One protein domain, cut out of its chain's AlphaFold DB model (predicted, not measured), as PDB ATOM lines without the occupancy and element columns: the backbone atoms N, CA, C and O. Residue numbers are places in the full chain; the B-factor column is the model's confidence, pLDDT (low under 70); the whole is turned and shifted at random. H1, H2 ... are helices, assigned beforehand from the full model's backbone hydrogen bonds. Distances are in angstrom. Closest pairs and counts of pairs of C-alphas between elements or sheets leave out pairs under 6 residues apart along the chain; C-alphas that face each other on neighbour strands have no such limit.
ATOM      1  N   GLU A  17      49.011  -0.680  38.934       86.31
ATOM      2  CA  GLU A  17      48.031  -1.672  38.494       86.31
ATOM      3  C   GLU A  17      48.318  -2.203  37.084       86.31
ATOM      4  O   GLU A  17      48.187  -3.408  36.839       86.31
ATOM      5  N   TRP A  18      48.770  -1.339  36.175       86.00
ATOM      6  CA  TRP A  18      49.129  -1.713  34.810       86.00
ATOM      7  C   TRP A  18      50.460  -2.455  34.780       86.00
ATOM      8  O   TRP A  18      50.559  -3.506  34.144       86.00
ATOM      9  N   GLN A  19      51.438  -2.015  35.573       85.88
ATOM     10  CA  GLN A  19      52.704  -2.733  35.740       85.88
ATOM     11  C   GLN A  19      52.494  -4.176  36.223       85.88
ATOM     12  O   GLN A  19      53.091  -5.107  35.677       85.88
ATOM     13  N   ARG A  20      51.599  -4.392  37.198       85.81
ATOM     14  CA  ARG A  20      51.253  -5.737  37.698       85.81
ATOM     15  C   ARG A  20      50.603  -6.605  36.620       85.81
ATOM     16  O   ARG A  20      50.958  -7.776  36.497       85.81
ATOM     17  N   LYS A  21      49.693  -6.041  35.818       85.44
ATOM     18  CA  LYS A  21      49.071  -6.753  34.687       85.44
ATOM     19  C   LYS A  21      50.105  -7.164  33.637       85.44
ATOM     20  O   LYS A  21      50.093  -8.310  33.193       85.44
ATOM     21  N   PHE A  22      51.032  -6.276  33.280       83.88
ATOM     22  CA  PHE A  22      52.099  -6.598  32.327       83.88
ATOM     23  C   PHE A  22      53.113  -7.604  32.881       83.88
ATOM     24  O   PHE A  22      53.613  -8.432  32.123       83.88
ATOM     25  N   ALA A  23      53.391  -7.578  34.187       81.75
ATOM     26  CA  ALA A  23      54.264  -8.555  34.836       81.75
ATOM     27  C   ALA A  23      53.681  -9.981  34.816       81.75
ATOM     28  O   ALA A  23      54.433 -10.950  34.750       81.75
ATOM     29  N   GLN A  24      52.351 -10.112  34.844       81.69
ATOM     30  CA  GLN A  24      51.648 -11.399  34.762       81.69
ATOM     31  C   GLN A  24      51.358 -11.842  33.320       81.69
ATOM     32  O   GLN A  24      51.054 -13.011  33.076       81.69
ATOM     33  N   ALA A  25      51.446 -10.929  32.351       79.62
ATOM     34  CA  ALA A  25      51.239 -11.256  30.952       79.62
ATOM     35  C   ALA A  25      52.359 -12.185  30.456       79.62
ATOM     36  O   ALA A  25      53.547 -11.868  30.546       79.62
ATOM     37  N   ARG A  26      51.985 -13.333  29.873       73.00
ATOM     38  CA  ARG A  26      52.939 -14.185  29.148       73.00
ATOM     39  C   ARG A  26      53.502 -13.373  27.984       73.00
ATOM     40  O   ARG A  26      52.803 -13.100  27.012       73.00
ATOM     41  N   ARG A  27      54.763 -12.958  28.109       73.38
ATOM     42  CA  ARG A  27      55.469 -12.222  27.061       73.38
ATOM     43  C   ARG A  27      55.730 -13.146  25.871       73.38
ATOM     44  O   ARG A  27      56.242 -14.249  26.041       73.38
ATOM     45  N   GLY A  28      55.424 -12.653  24.674       75.88
ATOM     46  CA  GLY A  28      55.749 -13.308  23.409       75.88
ATOM     47  C   GLY A  28      54.609 -14.123  22.797       75.88
ATOM     48  O   GLY A  28      53.636 -14.501  23.448       75.88
ATOM     49  N   ARG A  29      54.740 -14.388  21.494       74.25
ATOM     50  CA  ARG A  29      53.874 -15.325  20.775       74.25
ATOM     51  C   ARG A  29      54.034 -16.718  21.408       74.25
ATOM     52  O   ARG A  29      55.159 -17.074  21.757       74.25
ATOM     53  N   PRO A  30      52.956 -17.518  21.533       78.06
ATOM     54  CA  PRO A  30      53.077 -18.916  21.932       78.06
ATOM     55  C   PRO A  30      54.163 -19.630  21.114       78.06
ATOM     56  O   PRO A  30      54.325 -19.304  19.930       78.06
ATOM     57  N   PRO A  31      54.902 -20.584  21.710       78.38
ATOM     58  CA  PRO A  31      55.908 -21.343  20.981       78.38
ATOM     59  C   PRO A  31      55.290 -21.930  19.711       78.38
ATOM     60  O   PRO A  31      54.156 -22.422  19.725       78.38
ATOM     61  N   ALA A  32      56.015 -21.818  18.597       76.62
ATOM     62  CA  ALA A  32      55.553 -22.350  17.327       76.62
ATOM     63  C   ALA A  32      55.292 -23.857  17.469       76.62
ATOM     64  O   ALA A  32      56.036 -24.574  18.138       76.62
ATOM     65  N   GLN A  33      54.225 -24.336  16.834       82.44
ATOM     66  CA  GLN A  33      53.969 -25.772  16.716       82.44
ATOM     67  C   GLN A  33      55.169 -26.441  16.034       82.44
ATOM     68  O   GLN A  33      55.786 -25.830  15.164       82.44
ATOM     69  N   ALA A  34      55.467 -27.701  16.376       81.75
ATOM     70  CA  ALA A  34      56.609 -28.437  15.814       81.75
ATOM     71  C   ALA A  34      56.612 -28.479  14.272       81.75
ATOM     72  O   ALA A  34      57.668 -28.571  13.653       81.75
ATOM     73  N   ARG A  35      55.429 -28.394  13.649       86.94
ATOM     74  CA  ARG A  35      55.247 -28.234  12.203       86.94
ATOM     75  C   ARG A  35      54.228 -27.122  11.937       86.94
ATOM     76  O   ARG A  35      53.031 -27.410  11.863       86.94
ATOM     77  N   PRO A  36      54.658 -25.853  11.857       89.50
ATOM     78  CA  PRO A  36      53.746 -24.753  11.585       89.50
ATOM     79  C   PRO A  36      53.252 -24.814  10.134       89.50
ATOM     80  O   PRO A  36      53.906 -25.375   9.255       89.50
ATOM     81  N   LYS A  37      52.098 -24.194   9.872       91.62
ATOM     82  CA  LYS A  37      51.633 -23.971   8.498       91.62
ATOM     83  C   LYS A  37      52.640 -23.081   7.769       91.62
ATOM     84  O   LYS A  37      53.045 -22.048   8.299       91.62
ATOM     85  N   VAL A  38      53.006 -23.470   6.555       93.94
ATOM     86  CA  VAL A  38      53.850 -22.655   5.679       93.94
ATOM     87  C   VAL A  38      52.942 -21.732   4.871       93.94
ATOM     88  O   VAL A  38      51.964 -22.184   4.278       93.94
ATOM     89  N   ALA A  39      53.237 -20.431   4.877       94.19
ATOM     90  CA  ALA A  39      52.553 -19.483   4.010       94.19
ATOM     91  C   ALA A  39      53.075 -19.666   2.581       94.19
ATOM     92  O   ALA A  39      54.253 -19.434   2.311       94.19
ATOM     93  N   THR A  40      52.202 -20.091   1.676       93.38
ATOM     94  CA  THR A  40      52.548 -20.349   0.277       93.38
ATOM     95  C   THR A  40      51.622 -19.549  -0.628       93.38
ATOM     96  O   THR A  40      50.416 -19.495  -0.397       93.38
ATOM     97  N   SER A  41      52.190 -18.932  -1.665       94.38
ATOM     98  CA  SER A  41      51.413 -18.311  -2.737       94.38
ATOM     99  C   SER A  41      51.073 -19.379  -3.778       94.38
ATOM    100  O   SER A  41      51.975 -19.947  -4.389       94.38
ATOM    101  N   LEU A  42      49.785 -19.679  -3.947       93.38
ATOM    102  CA  LEU A  42      49.264 -20.663  -4.897       93.38
ATOM    103  C   LEU A  42      48.119 -20.028  -5.686       93.38
ATOM    104  O   LEU A  42      47.246 -19.383  -5.105       93.38
ATOM    105  N   ARG A  43      48.115 -20.229  -7.005       96.25
ATOM    106  CA  ARG A  43      46.976 -19.886  -7.859       96.25
ATOM    107  C   ARG A  43      46.090 -21.116  -8.007       96.25
ATOM    108  O   ARG A  43      46.596 -22.205  -8.253       96.25
ATOM    109  N   LEU A  44      44.794 -20.916  -7.829       95.69
ATOM    110  CA  LEU A  44      43.753 -21.916  -8.024       95.69
ATOM    111  C   LEU A  44      42.820 -21.413  -9.120       95.69
ATOM    112  O   LEU A  44      42.697 -20.197  -9.305       95.69
ATOM    113  N   ASP A  45      42.154 -22.337  -9.801       98.25
ATOM    114  CA  ASP A  45      41.118 -21.989 -10.764       98.25
ATOM    115  C   ASP A  45      39.977 -21.220 -10.081       98.25
ATOM    116  O   ASP A  45      39.685 -21.400  -8.892       98.25
ATOM    117  N   ALA A  46      39.361 -20.302 -10.826       98.06
ATOM    118  CA  ALA A  46      38.373 -19.381 -10.273       98.06
ATOM    119  C   ALA A  46      37.146 -20.123  -9.721       98.06
ATOM    120  O   ALA A  46      36.696 -19.833  -8.617       98.06
ATOM    121  N   ASP A  47      36.650 -21.120 -10.448       98.19
ATOM    122  CA  ASP A  47      35.513 -21.955 -10.053       98.19
ATOM    123  C   ASP A  47      35.782 -22.757  -8.769       98.19
ATOM    124  O   ASP A  47      34.898 -22.875  -7.914       98.19
ATOM    125  N   VAL A  48      37.014 -23.234  -8.578       96.88
ATOM    126  CA  VAL A  48      37.454 -23.896  -7.341       96.88
ATOM    127  C   VAL A  48      37.394 -22.926  -6.162       96.88
ATOM    128  O   VAL A  48      36.868 -23.274  -5.100       96.88
ATOM    129  N   VAL A  49      37.903 -21.702  -6.329       96.00
ATOM    130  CA  VAL A  49      37.863 -20.674  -5.274       96.00
ATOM    131  C   VAL A  49      36.423 -20.299  -4.936       96.00
ATOM    132  O   VAL A  49      36.084 -20.232  -3.751       96.00
ATOM    133  N   GLU A  50      35.581 -20.102  -5.949       97.50
ATOM    134  CA  GLU A  50      34.162 -19.807  -5.759       97.50
ATOM    135  C   GLU A  50      33.472 -20.934  -4.988       97.50
ATOM    136  O   GLU A  50      32.870 -20.675  -3.946       97.50
ATOM    137  N   ARG A  51      33.646 -22.198  -5.401       97.00
ATOM    138  CA  ARG A  51      33.070 -23.352  -4.690       97.00
ATOM    139  C   ARG A  51      33.512 -23.410  -3.230       97.00
ATOM    140  O   ARG A  51      32.675 -23.620  -2.361       97.00
ATOM    141  N   LEU A  52      34.798 -23.215  -2.937       96.12
ATOM    142  CA  LEU A  52      35.301 -23.267  -1.559       96.12
ATOM    143  C   LEU A  52      34.702 -22.156  -0.680       96.12
ATOM    144  O   LEU A  52      34.445 -22.370   0.514       96.12
ATOM    145  N   ARG A  53      34.498 -20.969  -1.261       96.75
ATOM    146  CA  ARG A  53      33.970 -19.778  -0.579       96.75
ATOM    147  C   ARG A  53      32.465 -19.808  -0.350       96.75
ATOM    148  O   ARG A  53      32.015 -19.087   0.536       96.75
ATOM    149  N   GLN A  54      31.709 -20.625  -1.085       97.12
ATOM    150  CA  GLN A  54      30.247 -20.698  -0.962       97.12
ATOM    151  C   GLN A  54      29.766 -20.976   0.465       97.12
ATOM    152  O   GLN A  54      28.826 -20.333   0.918       97.12
ATOM    153  N   ASP A  55      30.460 -21.841   1.208       88.75
ATOM    154  CA  ASP A  55      30.105 -22.147   2.604       88.75
ATOM    155  C   ASP A  55      30.579 -21.063   3.601       88.75
ATOM    156  O   ASP A  55      30.610 -21.273   4.815       88.75
ATOM    157  N   GLY A  56      31.023 -19.903   3.106       94.38
ATOM    158  CA  GLY A  56      31.374 -18.741   3.913       94.38
ATOM    159  C   GLY A  56      32.750 -18.820   4.592       94.38
ATOM    160  O   GLY A  56      33.674 -19.486   4.092       94.38
ATOM    161  N   PRO A  57      32.932 -18.105   5.724       96.75
ATOM    162  CA  PRO A  57      34.199 -18.022   6.443       96.75
ATOM    163  C   PRO A  57      34.831 -19.393   6.728       96.75
ATOM    164  O   PRO A  57      34.159 -20.413   6.872       96.75
ATOM    165  N   GLY A  58      36.163 -19.431   6.791       95.62
ATOM    166  CA  GLY A  58      36.905 -20.672   7.031       95.62
ATOM    167  C   GLY A  58      37.173 -21.528   5.787       95.62
ATOM    168  O   GLY A  58      37.757 -22.604   5.920       95.62
ATOM    169  N   TRP A  59      36.844 -21.049   4.582       96.94
ATOM    170  CA  TRP A  59      37.089 -21.774   3.326       96.94
ATOM    171  C   TRP A  59      38.544 -22.218   3.128       96.94
ATOM    172  O   TRP A  59      38.782 -23.325   2.663       96.94
ATOM    173  N   GLN A  60      39.528 -21.423   3.558       95.38
ATOM    174  CA  GLN A  60      40.946 -21.809   3.490       95.38
ATOM    175  C   GLN A  60      41.276 -22.991   4.412       95.38
ATOM    176  O   GLN A  60      42.114 -23.828   4.088       95.38
ATOM    177  N   THR A  61      40.605 -23.084   5.564       96.38
ATOM    178  CA  THR A  61      40.774 -24.217   6.483       96.38
ATOM    179  C   THR A  61      40.171 -25.484   5.883       96.38
ATOM    180  O   THR A  61      40.822 -26.527   5.923       96.38
ATOM    181  N   ARG A  62      38.988 -25.383   5.257       96.38
ATOM    182  CA  ARG A  62      38.379 -26.490   4.500       96.38
ATOM    183  C   ARG A  62      39.257 -26.915   3.321       96.38
ATOM    184  O   ARG A  62      39.517 -28.100   3.167       96.38
ATOM    185  N   ALA A  63      39.799 -25.959   2.566       96.31
ATOM    186  CA  ALA A  63      40.729 -26.230   1.470       96.31
ATOM    187  C   ALA A  63      41.967 -27.000   1.953       96.31
ATOM    188  O   ALA A  63      42.328 -28.024   1.381       96.31
ATOM    189  N   ASN A  64      42.580 -26.569   3.058       96.50
ATOM    190  CA  ASN A  64      43.704 -27.289   3.647       96.50
ATOM    191  C   ASN A  64      43.314 -28.707   4.108       96.50
ATOM    192  O   ASN A  64      44.097 -29.632   3.926       96.50
ATOM    193  N   ALA A  65      42.126 -28.900   4.690       97.12
ATOM    194  CA  ALA A  65      41.646 -30.229   5.077       97.12
ATOM    195  C   ALA A  65      41.444 -31.156   3.863       97.12
ATOM    196  O   ALA A  65      41.862 -32.310   3.912       97.12
ATOM    197  N   LEU A  66      40.884 -30.640   2.762       96.69
ATOM    198  CA  LEU A  66      40.738 -31.377   1.503       96.69
ATOM    199  C   LEU A  66      42.097 -31.798   0.933       96.69
ATOM    200  O   LEU A  66      42.273 -32.958   0.577       96.69
ATOM    201  N   LEU A  67      43.076 -30.888   0.910       96.31
ATOM    202  CA  LEU A  67      44.433 -31.199   0.448       96.31
ATOM    203  C   LEU A  67      45.108 -32.262   1.317       96.31
ATOM    204  O   LEU A  67      45.756 -33.160   0.793       96.31
ATOM    205  N   ARG A  68      44.940 -32.195   2.642       97.19
ATOM    206  CA  ARG A  68      45.455 -33.235   3.541       97.19
ATOM    207  C   ARG A  68      44.828 -34.589   3.246       97.19
ATOM    208  O   ARG A  68      45.557 -35.557   3.080       97.19
ATOM    209  N   ASN A  69      43.504 -34.633   3.114       98.00
ATOM    210  CA  ASN A  69      42.792 -35.865   2.799       98.00
ATOM    211  C   ASN A  69      43.248 -36.458   1.452       98.00
ATOM    212  O   ASN A  69      43.580 -37.638   1.398       98.00
ATOM    213  N   ALA A  70      43.363 -35.631   0.408       97.62
ATOM    214  CA  ALA A  70      43.821 -36.053  -0.918       97.62
ATOM    215  C   ALA A  70      45.268 -36.586  -0.930       97.62
ATOM    216  O   ALA A  70      45.612 -37.408  -1.775       97.62
ATOM    217  N   LEU A  71      46.109 -36.129   0.003       97.75
ATOM    218  CA  LEU A  71      47.503 -36.558   0.155       97.75
ATOM    219  C   LEU A  71      47.696 -37.652   1.223       97.75
ATOM    220  O   LEU A  71      48.829 -38.074   1.446       97.75
ATOM    221  N   GLY A  72      46.628 -38.100   1.894       96.44
ATOM    222  CA  GLY A  72      46.703 -39.101   2.964       96.44
ATOM    223  C   GLY A  72      47.365 -38.609   4.262       96.44
ATOM    224  O   GLY A  72      48.049 -39.388   4.926       96.44
TER     225      GLY A  72
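AT A GLANCE: This is residues 17 to 72 of the 73 residues of an uncharacterized protein of Rhodospirillum centenum (strain ATCC 51521 / SW) (UniProt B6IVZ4). The longest helix, H3, meets H2 near their ends to make an L-shaped head, and from this head a long arm without named elements, residues 25 to 45, leads away to the short helix H1 at the far end. The arm and H1 make most of the length; H1 touches no helix. The printed part has 56 residues with three named helices, in the order H1, H2, H3, and no named strand: the class is all helix. The whole is extended, with a radius of gyration of the C-alphas of 18.5 A and spans of 54 by 26 by 19 A.

IN THESE COORDINATES: H3, residues 59 to 70, is 16.3 A long from first to last C-alpha and ends with C-alpha 70 at (43.821, -36.053, -0.918). H2, residues 46 to 54, is 12.4 A long and begins with C-alpha 46 at (38.373, -19.381, -10.273). H1, residues 17 to 24, is 11.0 A long and begins with C-alpha 17 at (48.031, -1.672, 38.494).

HOW THE PARTS SIT: H3 touches H2 with residues 59 to 63 alone. Their closest C-alphas, those of Arg 53 and Trp 59, are 5.4 A apart. The two helices run opposite ways at a steep tilt of 69 degrees, only just short of about perpendicular. H1 is apart from H2 and from H3. In H1, H2 and H3 every O i to N i+4 pair is within hydrogen-bond range.

THE WHOLE: The two C-alphas farthest apart, those of Glu 17 and Asp 47, are 54.1 A apart. The link from H1 to H2 is long, with 21 residues, and the link from H2 to H3 is tight, with 4. Residues 17 to 36, of which 17 to 24 belong to H1, stand free, as do residues 38 to 47 and residues 65 to 72, of which 65 to 70 belong to H3. The printed part has no cut. Its mean pLDDT is 90.7, and no printed residue is under 70.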